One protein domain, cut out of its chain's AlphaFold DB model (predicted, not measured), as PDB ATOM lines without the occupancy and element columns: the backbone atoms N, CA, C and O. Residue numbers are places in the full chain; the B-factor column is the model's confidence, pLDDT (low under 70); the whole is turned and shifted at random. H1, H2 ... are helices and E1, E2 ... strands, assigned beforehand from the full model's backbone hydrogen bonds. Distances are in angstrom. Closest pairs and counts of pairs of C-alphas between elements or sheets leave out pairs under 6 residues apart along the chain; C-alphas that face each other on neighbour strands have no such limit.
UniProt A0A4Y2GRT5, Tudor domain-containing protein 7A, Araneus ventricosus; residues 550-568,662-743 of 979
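AT A GLANCE: This is residues 550 to 568 and 662 to 743 of the 979 residues of the protein "Tudor domain-containing protein 7A" of Araneus ventricosus (UniProt A0A4Y2GRT5). A small closed barrel of five strands, E1 to E5, has helix H1 packed on its outside, while the hairpin of E5 and E6 extends beyond the ring as a two-stranded arm. H2 runs on from E6, starting beside the barrel with residues 729 to 732 and leading away from it; the arm's tip, residues 719 to 724, sticks out. The printed part has 101 residues, with two named helices and six named strands in the order E1 E2 E3 H1 E4 E5 E6 H2, class mixed, helices and strands. The barrel's sheet is mixed, and the whole is compact, with a radius of gyration of the C-alphas of 13.6 A, and flat, spanning 41 by 38 by 20 A.

HOW THE PARTS SIT: Round the ring run E1 (residues 550 to 556), E2 (561 to 565), E3 (662 to 667), E5 (711 to 719), E4 (696 to 702) and back to E1. E1 and E2 are an antiparallel hairpin, with N 554 and O 563 2.8 A apart, within hydrogen-bond range. E2 and E3 are antiparallel, with N 663 and O 564 at 2.8 A. E3 and E5 are parallel, with N 712 and O 666 at 3.0 A. E5 and E4 are an antiparallel hairpin, with N 697 and O 715 at 2.8 A. E4 and E1 are antiparallel and close the ring, with N 551 and O 696 at 2.9 A. The pairing is staggered: E5 pairs with E3 over residues 711 to 712 and with E6 (724 to 728) over 715 to 719. E5 and E6 are an antiparallel hairpin, with N 718 and O 725 at 2.8 A; E4, E5 and E6 form a meander, each strand the antiparallel neighbour of the one before. H1 (680 to 689) is on the barrel, outside it, at a height over the sheet of 9.7 A, over E2 and along the strands, at 27 degrees to E2 on the local plane. H2 (729 to 743) stands at the sheet's level; its closest C-alphas to E5 are those of Ile 729 and His 715, 5.4 A apart. H1 and H2 touch, the closest C-alphas being those of Leu 689 and Ile 729, 6.6 A apart, at a steep tilt of 46 degrees, opposite ways. Each O i to N i+4 pair is within hydrogen-bond range in H1, and 10 of 11 in H2.

IN THESE COORDINATES: E1 begins at C-alpha 550, (156.722, 192.229, 195.308), and is 17.8 A long; E4 is 17.6 A. E5, the longest strand, measures 26.7 A. H2 is 22.0 A long and ends at C-alpha 743, (124.444, 184.384, 181.095).

THE WHOLE: The C-alphas farthest apart, those of Lys 707 and Glu 722, are 45.5 A apart. Residues 569 to 661 are not printed, and C-alphas 568 and 662 are 11.7 A apart across the cut. The link E3 to H1 is long. The pLDDT is under 70 at residues 568, 673 to 674, 720 to 725 and 736 to 743.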
ATOM      1  N   ARG A 550     157.770 192.285 194.277       87.50
ATOM      2  CA  ARG A 550     156.722 192.229 195.308       87.50
ATOM      3  C   ARG A 550     156.062 193.604 195.412       87.50
ATOM      4  O   ARG A 550     156.768 194.610 195.385       87.50
ATOM      5  N   GLY A 551     154.742 193.651 195.535       89.81
ATOM      6  CA  GLY A 551     153.995 194.892 195.727       89.81
ATOM      7  C   GLY A 551     152.565 194.635 196.187       89.81
ATOM      8  O   GLY A 551     152.071 193.513 196.104       89.81
ATOM      9  N   TYR A 552     151.913 195.685 196.673       91.50
ATOM     10  CA  TYR A 552     150.627 195.627 197.365       91.50
ATOM     11  C   TYR A 552     149.638 196.565 196.680       91.50
ATOM     12  O   TYR A 552     149.986 197.701 196.349       91.50
ATOM     13  N   LEU A 553     148.411 196.093 196.456       93.25
ATOM     14  CA  LEU A 553     147.329 196.900 195.898       93.25
ATOM     15  C   LEU A 553     146.767 197.808 196.996       93.25
ATOM     16  O   LEU A 553     146.200 197.307 197.952       93.25
ATOM     17  N   THR A 554     146.903 199.128 196.895       91.69
ATOM     18  CA  THR A 554     146.436 200.043 197.958       91.69
ATOM     19  C   THR A 554     145.077 200.673 197.671       91.69
ATOM     20  O   THR A 554     144.361 201.025 198.607       91.69
ATOM     21  N   HIS A 555     144.701 200.816 196.397       92.81
ATOM     22  CA  HIS A 555     143.390 201.321 195.990       92.81
ATOM     23  C   HIS A 555     143.034 200.863 194.566       92.81
ATOM     24  O   HIS A 555     143.917 200.644 193.734       92.81
ATOM     25  N   VAL A 556     141.734 200.748 194.279       92.94
ATOM     26  CA  VAL A 556     141.168 200.512 192.941       92.94
ATOM     27  C   VAL A 556     140.043 201.516 192.730       92.94
ATOM     28  O   VAL A 556     139.138 201.626 193.553       92.94
ATOM     29  N   THR A 557     140.091 202.234 191.614       89.25
ATOM     30  CA  THR A 557     139.067 203.214 191.235       89.25
ATOM     31  C   THR A 557     137.897 202.567 190.481       89.25
ATOM     32  O   THR A 557     138.006 201.475 189.915       89.25
ATOM     33  N   ILE A 558     136.775 203.286 190.378       82.19
ATOM     34  CA  ILE A 558     135.639 202.890 189.521       82.19
ATOM     35  C   ILE A 558     135.970 202.915 188.014       82.19
ATOM     36  O   ILE A 558     135.233 202.346 187.212       82.19
ATOM     37  N   THR A 559     137.067 203.573 187.616       83.31
ATOM     38  CA  THR A 559     137.587 203.606 186.237       83.31
ATOM     39  C   THR A 559     138.614 202.507 185.951       83.31
ATOM     40  O   THR A 559     138.985 202.336 184.789       83.31
ATOM     41  N   GLY A 560     139.039 201.745 186.967       85.88
ATOM     42  CA  GLY A 560     140.017 200.658 186.842       85.88
ATOM     43  C   GLY A 560     141.484 201.083 186.864       85.88
ATOM     44  O   GLY A 560     142.363 200.258 186.617       85.88
ATOM     45  N   GLU A 561     141.759 202.351 187.169       91.56
ATOM     46  CA  GLU A 561     143.074 202.781 187.647       91.56
ATOM     47  C   GLU A 561     143.344 202.129 189.006       91.56
ATOM     48  O   GLU A 561     142.454 202.099 189.870       91.56
ATOM     49  N   ILE A 562     144.557 201.609 189.188       94.44
ATOM     50  CA  ILE A 562     144.980 200.888 190.388       94.44
ATOM     51  C   ILE A 562     146.200 201.555 191.012       94.44
ATOM     52  O   ILE A 562     147.073 202.047 190.305       94.44
ATOM     53  N   TYR A 563     146.296 201.529 192.335       93.94
ATOM     54  CA  TYR A 563     147.430 202.089 193.061       93.94
ATOM     55  C   TYR A 563     148.251 200.970 193.692       93.94
ATOM     56  O   TYR A 563     147.699 200.081 194.339       93.94
ATOM     57  N   LEU A 564     149.566 201.005 193.469       92.31
ATOM     58  CA  LEU A 564     150.505 199.989 193.942       92.31
ATOM     59  C   LEU A 564     151.587 200.602 194.828       92.31
ATOM     60  O   LEU A 564     152.254 201.556 194.424       92.31
ATOM     61  N   ARG A 565     151.808 200.005 196.000       89.88
ATOM     62  CA  ARG A 565     152.905 200.334 196.919       89.88
ATOM     63  C   ARG A 565     153.918 199.191 196.932       89.88
ATOM     64  O   ARG A 565     153.546 198.025 197.032       89.88
ATOM     65  N   PHE A 566     155.202 199.531 196.820       85.62
ATOM     66  CA  PHE A 566     156.316 198.564 196.779       85.62
ATOM     67  C   PHE A 566     157.086 198.478 198.112       85.62
ATOM     68  O   PHE A 566     157.948 197.619 198.281       85.62
ATOM     69  N   LEU A 567     156.747 199.338 199.080       75.69
ATOM     70  CA  LEU A 567     157.124 199.182 200.487       75.69
ATOM     71  C   LEU A 567     156.240 198.111 201.146       75.69
ATOM     72  O   LEU A 567     155.033 198.079 200.910       75.69
ATOM     73  N   HIS A 568     156.827 197.272 202.002       68.44
ATOM     74  CA  HIS A 568     156.094 196.270 202.784       68.44
ATOM     75  C   HIS A 568     155.108 196.953 203.761       68.44
ATOM     76  O   HIS A 568     155.524 197.907 204.418       68.44
ATOM     77  N   ALA A 662     152.539 205.461 196.728       91.81
ATOM     78  CA  ALA A 662     151.682 204.650 195.869       91.81
ATOM     79  C   ALA A 662     151.745 205.152 194.419       91.81
ATOM     80  O   ALA A 662     151.627 206.346 194.146       91.81
ATOM     81  N   ILE A 663     151.909 204.221 193.479       91.75
ATOM     82  CA  ILE A 663     152.063 204.500 192.049       91.75
ATOM     83  C   ILE A 663     150.767 204.117 191.330       91.75
ATOM     84  O   ILE A 663     150.380 202.946 191.333       91.75
ATOM     85  N   ASN A 664     150.108 205.099 190.706       93.06
ATOM     86  CA  ASN A 664     148.938 204.870 189.853       93.06
ATOM     87  C   ASN A 664     149.357 204.116 188.575       93.06
ATOM     88  O   ASN A 664     150.313 204.519 187.911       93.06
ATOM     89  N   CYS A 665     148.660 203.029 188.249       93.25
ATOM     90  CA  CYS A 665     148.930 202.112 187.146       93.25
ATOM     91  C   CYS A 665     147.627 201.653 186.456       93.25
ATOM     92  O   CYS A 665     146.542 201.671 187.033       93.25
ATOM     93  N   GLU A 666     147.754 201.127 185.237       92.44
ATOM     94  CA  GLU A 666     146.711 200.372 184.532       92.44
ATOM     95  C   GLU A 666     146.993 198.860 184.551       92.44
ATOM     96  O   GLU A 666     148.122 198.410 184.319       92.44
ATOM     97  N   LEU A 667     145.948 198.047 184.731       92.50
ATOM     98  CA  LEU A 667     146.053 196.587 184.691       92.50
ATOM     99  C   LEU A 667     145.988 196.060 183.237       92.50
ATOM    100  O   LEU A 667     144.981 196.190 182.540       92.50
ATOM    101  N   HIS A 668     147.084 195.469 182.757       90.06
ATOM    102  CA  HIS A 668     147.279 195.064 181.359       90.06
ATOM    103  C   HIS A 668     146.358 193.906 180.930       90.06
ATOM    104  O   HIS A 668     146.391 192.839 181.531       90.06
ATOM    105  N   ASN A 669     145.579 194.078 179.855       86.38
ATOM    106  CA  ASN A 669     144.679 193.048 179.300       86.38
ATOM    107  C   ASN A 669     143.708 192.428 180.336       86.38
ATOM    108  O   ASN A 669     143.363 191.253 180.252       86.38
ATOM    109  N   ALA A 670     143.269 193.218 181.319       82.75
ATOM    110  CA  ALA A 670     142.446 192.765 182.446       82.75
ATOM    111  C   ALA A 670     140.953 192.538 182.129       82.75
ATOM    112  O   ALA A 670     140.211 192.031 182.967       82.75
ATOM    113  N   LEU A 671     140.502 192.949 180.940       83.12
ATOM    114  CA  LEU A 671     139.114 192.874 180.483       83.12
ATOM    115  C   LEU A 671     139.032 192.020 179.201       83.12
ATOM    116  O   LEU A 671     139.990 192.036 178.427       83.12
ATOM    117  N   PRO A 672     137.894 191.351 178.918       74.69
ATOM    118  CA  PRO A 672     137.716 190.461 177.758       74.69
ATOM    119  C   PRO A 672     138.145 190.993 176.386       74.69
ATOM    120  O   PRO A 672     138.515 190.236 175.491       74.69
ATOM    121  N   SER A 673     138.047 192.306 176.183       69.44
ATOM    122  CA  SER A 673     138.337 192.966 174.914       69.44
ATOM    123  C   SER A 673     138.929 194.352 175.174       69.44
ATOM    124  O   SER A 673     138.455 195.031 176.089       69.44
ATOM    125  N   PRO A 674     139.886 194.835 174.354       64.19
ATOM    126  CA  PRO A 674     140.455 196.184 174.481       64.19
ATOM    127  C   PRO A 674     139.437 197.334 174.399       64.19
ATOM    128  O   PRO A 674     139.762 198.459 174.759       64.19
ATOM    129  N   ASN A 675     138.220 197.064 173.911       71.50
ATOM    130  CA  ASN A 675     137.132 198.041 173.823       71.50
ATOM    131  C   ASN A 675     136.201 198.041 175.050       71.50
ATOM    132  O   ASN A 675     135.331 198.912 175.149       71.50
ATOM    133  N   ASN A 676     136.336 197.076 175.965       78.38
ATOM    134  CA  ASN A 676     135.539 197.046 177.187       78.38
ATOM    135  C   ASN A 676     136.010 198.152 178.137       78.38
ATOM    136  O   ASN A 676     137.201 198.436 178.249       78.38
ATOM    137  N   LYS A 677     135.062 198.759 178.851       82.19
ATOM    138  CA  LYS A 677     135.351 199.667 179.965       82.19
ATOM    139  C   LYS A 677     135.241 198.914 181.282       82.19
ATOM    140  O   LYS A 677     134.504 197.932 181.371       82.19
ATOM    141  N   TRP A 678     135.937 199.416 182.295       87.69
ATOM    142  CA  TRP A 678     135.726 198.987 183.670       87.69
ATOM    143  C   TRP A 678     134.297 199.277 184.132       87.69
ATOM    144  O   TRP A 678     133.632 200.200 183.656       87.69
ATOM    145  N   SER A 679     133.843 198.446 185.060       86.69
ATOM    146  CA  SER A 679     132.576 198.554 185.768       86.69
ATOM    147  C   SER A 679     132.828 198.306 187.251       86.69
ATOM    148  O   SER A 679     133.826 197.684 187.616       86.69
ATOM    149  N   GLU A 680     131.901 198.748 188.096       83.62
ATOM    150  CA  GLU A 680     131.939 198.538 189.548       83.62
ATOM    151  C   GLU A 680     132.193 197.062 189.898       83.62
ATOM    152  O   GLU A 680     133.191 196.753 190.539       83.62
ATOM    153  N   ALA A 681     131.421 196.140 189.312       84.75
ATOM    154  CA  ALA A 681     131.598 194.694 189.481       84.75
ATOM    155  C   ALA A 681     132.958 194.144 188.988       84.75
ATOM    156  O   ALA A 681     133.426 193.124 189.491       84.75
ATOM    157  N   ALA A 682     133.615 194.789 188.014       86.38
ATOM    158  CA  ALA A 682     134.969 194.410 187.599       86.38
ATOM    159  C   ALA A 682     136.023 194.892 188.611       86.38
ATOM    160  O   ALA A 682     136.947 194.141 188.926       86.38
ATOM    161  N   SER A 683     135.865 196.101 189.161       88.94
ATOM    162  CA  SER A 683     136.721 196.620 190.238       88.94
ATOM    163  C   SER A 683     136.537 195.829 191.541       88.94
ATOM    164  O   SER A 683     137.528 195.420 192.139       88.94
ATOM    165  N   GLU A 684     135.300 195.512 191.938       87.81
ATOM    166  CA  GLU A 684     134.997 194.607 193.060       87.81
ATOM    167  C   GLU A 684     135.664 193.238 192.869       87.81
ATOM    168  O   GLU A 684     136.327 192.728 193.774       87.81
ATOM    169  N   LYS A 685     135.550 192.653 191.667       89.31
ATOM    170  CA  LYS A 685     136.144 191.344 191.376       89.31
ATOM    171  C   LYS A 685     137.671 191.371 191.346       89.31
ATOM    172  O   LYS A 685     138.288 190.365 191.693       89.31
ATOM    173  N   LEU A 686     138.292 192.497 190.988       92.00
ATOM    174  CA  LEU A 686     139.732 192.676 191.160       92.00
ATOM    175  C   LEU A 686     140.116 192.656 192.646       92.00
ATOM    176  O   LEU A 686     141.042 191.937 193.005       92.00
ATOM    177  N   VAL A 687     139.393 193.377 193.510       91.31
ATOM    178  CA  VAL A 687     139.668 193.420 194.960       91.31
ATOM    179  C   VAL A 687     139.439 192.056 195.632       91.31
ATOM    180  O   VAL A 687     140.187 191.690 196.534       91.31
ATOM    181  N   GLU A 688     138.481 191.252 195.161       90.38
ATOM    182  CA  GLU A 688     138.303 189.859 195.616       90.38
ATOM    183  C   GLU A 688     139.505 188.961 195.249       90.38
ATOM    184  O   GLU A 688     139.910 188.101 196.031       90.38
ATOM    185  N   LEU A 689     140.087 189.154 194.058       90.69
ATOM    186  CA  LEU A 689     141.249 188.390 193.582       90.69
ATOM    187  C   LEU A 689     142.583 188.900 194.159       90.69
ATOM    188  O   LEU A 689     143.541 188.128 194.233       90.69
ATOM    189  N   ALA A 690     142.633 190.175 194.553       91.62
ATOM    190  CA  ALA A 690     143.802 190.885 195.061       91.62
ATOM    191  C   ALA A 690     143.450 191.799 196.264       91.62
ATOM    192  O   ALA A 690     143.419 193.022 196.118       91.62
ATOM    193  N   PRO A 691     143.178 191.240 197.460       90.00
ATOM    194  CA  PRO A 691     142.929 192.022 198.671       90.00
ATOM    195  C   PRO A 691     144.094 192.954 199.036       90.00
ATOM    196  O   PRO A 691     145.261 192.594 198.893       90.00
ATOM    197  N   PHE A 692     143.784 194.136 199.578       85.88
ATOM    198  CA  PHE A 692     144.753 195.238 199.686       85.88
ATOM    199  C   PHE A 692     145.996 194.982 200.566       85.88
ATOM    200  O   PHE A 692     147.023 195.636 200.399       85.88
ATOM    201  N   ASN A 693     145.930 194.012 201.482       76.50
ATOM    202  CA  ASN A 693     147.041 193.662 202.377       76.50
ATOM    203  C   ASN A 693     147.838 192.424 201.908       76.50
ATOM    204  O   ASN A 693     148.679 191.927 202.656       76.50
ATOM    205  N   GLU A 694     147.577 191.887 200.713       87.12
ATOM    206  CA  GLU A 694     148.256 190.692 200.198       87.12
ATOM    207  C   GLU A 694     149.500 191.030 199.359       87.12
ATOM    208  O   GLU A 694     149.493 191.975 198.572       87.12
ATOM    209  N   GLU A 695     150.571 190.238 199.502       89.69
ATOM    210  CA  GLU A 695     151.759 190.360 198.651       89.69
ATOM    211  C   GLU A 695     151.475 189.812 197.244       89.69
ATOM    212  O   GLU A 695     151.230 188.619 197.053       89.69
ATOM    213  N   LEU A 696     151.566 190.687 196.243       91.31
ATOM    214  CA  LEU A 696     151.377 190.357 194.835       91.31
ATOM    215  C   LEU A 696     152.713 190.387 194.086       91.31
ATOM    216  O   LEU A 696     153.594 191.208 194.348       91.31
ATOM    217  N   ILE A 697     152.837 189.524 193.080       90.25
ATOM    218  CA  ILE A 697     153.933 189.545 192.111       90.25
ATOM    219  C   ILE A 697     153.543 190.515 190.989       90.25
ATOM    220  O   ILE A 697     152.871 190.153 190.015       90.25
ATOM    221  N   VAL A 698     153.974 191.766 191.139       91.06
ATOM    222  CA  VAL A 698     153.785 192.846 190.167       91.06
ATOM    223  C   VAL A 698     154.843 192.729 189.072       91.06
ATOM    224  O   VAL A 698     156.035 192.922 189.325       91.06
ATOM    225  N   ARG A 699     154.413 192.454 187.838       88.44
ATOM    226  CA  ARG A 699     155.256 192.489 186.634       88.44
ATOM    227  C   ARG A 699     154.994 193.766 185.852       88.44
ATOM    228  O   ARG A 699     153.864 193.995 185.423       88.44
ATOM    229  N   VAL A 700     156.031 194.555 185.591       89.06
ATOM    230  CA  VAL A 700     155.895 195.772 184.777       89.06
ATOM    231  C   VAL A 700     155.927 195.428 183.289       89.06
ATOM    232  O   VAL A 700     156.825 194.729 182.814       89.06
ATOM    233  N   ILE A 701     154.937 195.927 182.552       89.00
ATOM    234  CA  ILE A 701     154.793 195.783 181.097       89.00
ATOM    235  C   ILE A 701     155.308 197.045 180.387       89.00
ATOM    236  O   ILE A 701     156.018 196.936 179.389       89.00
ATOM    237  N   SER A 702     155.023 198.234 180.931       88.50
ATOM    238  CA  SER A 702     155.572 199.517 180.459       88.50
ATOM    239  C   SER A 702     155.585 200.573 181.569       88.50
ATOM    240  O   SER A 702     154.642 200.635 182.351       88.50
ATOM    241  N   GLU A 703     156.600 201.443 181.594       82.06
ATOM    242  CA  GLU A 703     156.779 202.530 182.587       82.06
ATOM    243  C   GLU A 703     155.821 203.729 182.407       82.06
ATOM    244  O   GLU A 703     155.809 204.629 183.241       82.06
ATOM    245  N   GLY A 704     155.007 203.748 181.345       81.31
ATOM    246  CA  GLY A 704     154.232 204.926 180.939       81.31
ATOM    247  C   GLY A 704     155.083 205.932 180.150       81.31
ATOM    248  O   GLY A 704     156.266 205.709 179.903       81.31
ATOM    249  N   ASP A 705     154.468 207.032 179.711       80.56
ATOM    250  CA  ASP A 705     155.128 208.102 178.929       80.56
ATOM    251  C   ASP A 705     154.801 209.521 179.441       80.56
ATOM    252  O   ASP A 705     155.001 210.513 178.738       80.56
ATOM    253  N   GLY A 706     154.240 209.628 180.650       76.31
ATOM    254  CA  GLY A 706     153.731 210.883 181.217       76.31
ATOM    255  C   GLY A 706     152.386 211.350 180.638       76.31
ATOM    256  O   GLY A 706     151.854 212.362 181.091       76.31
ATOM    257  N   LYS A 707     151.817 210.626 179.663       81.81
ATOM    258  CA  LYS A 707     150.446 210.818 179.145       81.81
ATOM    259  C   LYS A 707     149.565 209.592 179.378       81.81
ATOM    260  O   LYS A 707     148.358 209.722 179.546       81.81
ATOM    261  N   SER A 708     150.179 208.416 179.353       86.25
ATOM    262  CA  SER A 708     149.610 207.116 179.684       86.25
ATOM    263  C   SER A 708     150.204 206.599 180.992       86.25
ATOM    264  O   SER A 708     151.382 206.837 181.284       86.25
ATOM    265  N   LEU A 709     149.382 205.901 181.778       89.56
ATOM    266  CA  LEU A 709     149.809 205.309 183.039       89.56
ATOM    267  C   LEU A 709     150.741 204.103 182.799       89.56
ATOM    268  O   LEU A 709     150.633 203.426 181.765       89.56
ATOM    269  N   PRO A 710     151.637 203.790 183.756       91.88
ATOM    270  CA  PRO A 710     152.396 202.548 183.750       91.88
ATOM    271  C   PRO A 710     151.462 201.335 183.681       91.88
ATOM    272  O   PRO A 710     150.407 201.321 184.312       91.88
ATOM    273  N   LYS A 711     151.845 200.298 182.929       92.25
ATOM    274  CA  LYS A 711     151.008 199.102 182.727       92.25
ATOM    275  C   LYS A 711     151.633 197.891 183.389       92.25
ATOM    276  O   LYS A 711     152.828 197.639 183.213       92.25
ATOM    277  N   VAL A 712     150.826 197.134 184.126       93.81
ATOM    278  CA  VAL A 712     151.285 196.031 184.986       93.81
ATOM    279  C   VAL A 712     150.451 194.764 184.813       93.81
ATOM    280  O   VAL A 712     149.278 194.815 184.443       93.81
ATOM    281  N   SER A 713     151.052 193.616 185.118       91.69
ATOM    282  CA  SER A 713     150.344 192.352 185.331       91.69
ATOM    283  C   SER A 713     150.532 191.894 186.771       91.69
ATOM    284  O   SER A 713     151.667 191.810 187.249       91.69
ATOM    285  N   LEU A 714     149.421 191.629 187.457       93.69
ATOM    286  CA  LEU A 714     149.393 191.172 188.840       93.69
ATOM    287  C   LEU A 714     149.263 189.651 188.862       93.69
ATOM    288  O   LEU A 714     148.421 189.069 188.177       93.69
ATOM    289  N   HIS A 715     150.090 189.008 189.677       89.00
ATOM    290  CA  HIS A 715     150.044 187.566 189.872       89.00
ATOM    291  C   HIS A 715     150.098 187.245 191.362       89.00
ATOM    292  O   HIS A 715     150.696 187.983 192.143       89.00
ATOM    293  N   LYS A 716     149.504 186.122 191.752       86.56
ATOM    294  CA  LYS A 716     149.430 185.660 193.142       86.56
ATOM    295  C   LYS A 716     149.993 184.247 193.233       86.56
ATOM    296  O   LYS A 716     149.643 183.407 192.402       86.56
ATOM    297  N   ARG A 717     150.865 183.976 194.211       80.81
ATOM    298  CA  ARG A 717     151.315 182.607 194.509       80.81
ATOM    299  C   ARG A 717     150.284 181.948 195.423       80.81
ATOM    300  O   ARG A 717     149.983 182.469 196.491       80.81
ATOM    301  N   ILE A 718     149.747 180.814 194.996       77.06
ATOM    302  CA  ILE A 718     148.860 179.962 195.786       77.06
ATOM    303  C   ILE A 718     149.680 178.781 196.300       77.06
ATOM    304  O   ILE A 718     150.437 178.166 195.546       77.06
ATOM    305  N   TYR A 719     149.520 178.471 197.584       72.75
ATOM    306  CA  TYR A 719     150.162 177.343 198.249       72.75
ATOM    307  C   TYR A 719     149.141 176.217 198.444       72.75
ATOM    308  O   TYR A 719     148.118 176.403 199.100       72.75
ATOM    309  N   ASN A 720     149.431 175.049 197.878       68.50
ATOM    310  CA  ASN A 720     148.804 173.779 198.233       68.50
ATOM    311  C   ASN A 720     149.703 173.051 199.252       68.50
ATOM    312  O   ASN A 720     150.825 173.468 199.523       68.50
ATOM    313  N   LYS A 721     149.233 171.928 199.809       57.47
ATOM    314  CA  LYS A 721     149.980 171.182 200.844       57.47
ATOM    315  C   LYS A 721     151.266 170.499 200.349       57.47
ATOM    316  O   LYS A 721     152.076 170.109 201.181       57.47
ATOM    317  N   GLU A 722     151.446 170.369 199.034       52.75
ATOM    318  CA  GLU A 722     152.599 169.698 198.402       52.75
ATOM    319  C   GLU A 722     153.232 170.519 197.252       52.75
ATOM    320  O   GLU A 722     154.355 170.235 196.852       52.75
ATOM    321  N   ASP A 723     152.561 171.575 196.770       51.06
ATOM    322  CA  ASP A 723     152.950 172.391 195.608       51.06
ATOM    323  C   ASP A 723     152.704 173.884 195.877       51.06
ATOM    324  O   ASP A 723     151.816 174.245 196.651       51.06
ATOM    325  N   SER A 724     153.385 174.776 195.154       63.22
ATOM    326  CA  SER A 724     152.944 176.173 195.034       63.22
ATOM    327  C   SER A 724     153.017 176.645 193.589       63.22
ATOM    328  O   SER A 724     153.966 176.323 192.884       63.22
ATOM    329  N   PHE A 725     152.014 177.403 193.151       68.50
ATOM    330  CA  PHE A 725     151.845 177.816 191.758       68.50
ATOM    331  C   PHE A 725     151.451 179.291 191.672       68.50
ATOM    332  O   PHE A 725     150.865 179.844 192.602       68.50
ATOM    333  N   ILE A 726     151.776 179.949 190.561       76.88
ATOM    334  CA  ILE A 726     151.470 181.367 190.336       76.88
ATOM    335  C   ILE A 726     150.288 181.489 189.371       76.88
ATOM    336  O   ILE A 726     150.317 180.916 188.284       76.88
ATOM    337  N   ILE A 727     149.269 182.266 189.749       82.50
ATOM    338  CA  ILE A 727     148.119 182.593 188.894       82.50
ATOM    339  C   ILE A 727     148.179 184.037 188.388       82.50
ATOM    340  O   ILE A 727     148.535 184.946 189.136       82.50
ATOM    341  N   SER A 728     147.783 184.256 187.132       88.44
ATOM    342  CA  SER A 728     147.570 185.585 186.544       88.44
ATOM    343  C   SER A 728     146.208 186.132 186.984       88.44
ATOM    344  O   SER A 728     145.161 185.563 186.656       88.44
ATOM    345  N   ILE A 729     146.203 187.230 187.744       90.62
ATOM    346  CA  ILE A 729     144.961 187.884 188.191       90.62
ATOM    347  C   ILE A 729     144.268 188.540 186.990       90.62
ATOM    348  O   ILE A 729     143.051 188.445 186.856       90.62
ATOM    349  N   ASN A 730     145.049 189.113 186.071       91.31
ATOM    350  CA  ASN A 730     144.587 189.739 184.832       91.31
ATOM    351  C   ASN A 730     143.758 188.768 183.967       91.31
ATOM    352  O   ASN A 730     142.629 189.079 183.591       91.31
ATOM    353  N   GLU A 731     144.285 187.568 183.701       85.19
ATOM    354  CA  GLU A 731     143.593 186.528 182.919       85.19
ATOM    355  C   GLU A 731     142.379 185.954 183.662       85.19
ATOM    356  O   GLU A 731     141.342 185.666 183.055       85.19
ATOM    357  N   THR A 732     142.482 185.820 184.988       86.62
ATOM    358  CA  THR A 732     141.370 185.374 185.840       86.62
ATOM    359  C   THR A 732     140.218 186.379 185.811       86.62
ATOM    360  O   THR A 732     139.060 185.972 185.741       86.62
ATOM    361  N   LEU A 733     140.505 187.683 185.819       87.19
ATOM    362  CA  LEU A 733     139.488 188.729 185.748       87.19
ATOM    363  C   LEU A 733     138.815 188.762 184.370       87.19
ATOM    364  O   LEU A 733     137.588 188.691 184.298       87.19
ATOM    365  N   ALA A 734     139.598 188.767 183.285       84.25
ATOM    366  CA  ALA A 734     139.067 188.762 181.923       84.25
ATOM    367  C   ALA A 734     138.135 187.558 181.675       84.25
ATOM    368  O   ALA A 734     136.964 187.733 181.344       84.25
ATOM    369  N   SER A 735     138.611 186.337 181.941       78.69
ATOM    370  CA  SER A 735     137.841 185.103 181.702       78.69
ATOM    371  C   SER A 735     136.576 184.967 182.564       78.69
ATOM    372  O   SER A 735     135.589 184.372 182.126       78.69
ATOM    373  N   ARG A 736     136.556 185.533 183.781       69.69
ATOM    374  CA  ARG A 736     135.358 185.551 184.644       69.69
ATOM    375  C   ARG A 736     134.304 186.552 184.166       69.69
ATOM    376  O   ARG A 736     133.113 186.275 184.311       69.69
ATOM    377  N   LEU A 737     134.718 187.681 183.591       69.12
ATOM    378  CA  LEU A 737     133.803 188.694 183.058       69.12
ATOM    379  C   LEU A 737     133.090 188.213 181.781       69.12
ATOM    380  O   LEU A 737     131.897 188.476 181.627       69.12
ATOM    381  N   ASP A 738     133.761 187.437 180.922       59.16
ATOM    382  CA  ASP A 738     133.122 186.792 179.759       59.16
ATOM    383  C   ASP A 738     131.996 185.826 180.158       59.16
ATOM    384  O   ASP A 738     130.916 185.838 179.563       59.16
ATOM    385  N   ALA A 739     132.208 185.019 181.205       55.62
ATOM    386  CA  ALA A 739     131.182 184.104 181.708       55.62
ATOM    387  C   ALA A 739     129.927 184.857 182.192       55.62
ATOM    388  O   ALA A 739     128.807 184.457 181.878       55.62
ATOM    389  N   SER A 740     130.109 185.989 182.885       53.38
ATOM    390  CA  SER A 740     129.001 186.850 183.324       53.38
ATOM    391  C   SER A 740     128.250 187.492 182.149       53.38
ATOM    392  O   SER A 740     127.022 187.573 182.176       53.38
ATOM    393  N   ALA A 741     128.955 187.897 181.088       49.72
ATOM    394  CA  ALA A 741     128.330 188.446 179.885       49.72
ATOM    395  C   ALA A 741     127.490 187.401 179.121       49.72
ATOM    396  O   ALA A 741     126.453 187.743 178.548       49.72
ATOM    397  N   ALA A 742     127.902 186.127 179.136       43.31
ATOM    398  CA  ALA A 742     127.202 185.043 178.450       43.31
ATOM    399  C   ALA A 742     125.834 184.700 179.076       43.31
ATOM    400  O   ALA A 742     124.876 184.437 178.345       43.31
ATOM    401  N   GLU A 743     125.702 184.737 180.407       40.78
ATOM    402  CA  GLU A 743     124.444 184.384 181.095       40.78
ATOM    403  C   GLU A 743     123.303 185.388 180.842       40.78
ATOM    404  O   GLU A 743     122.128 185.019 180.872       40.78
TER     405      GLU A 743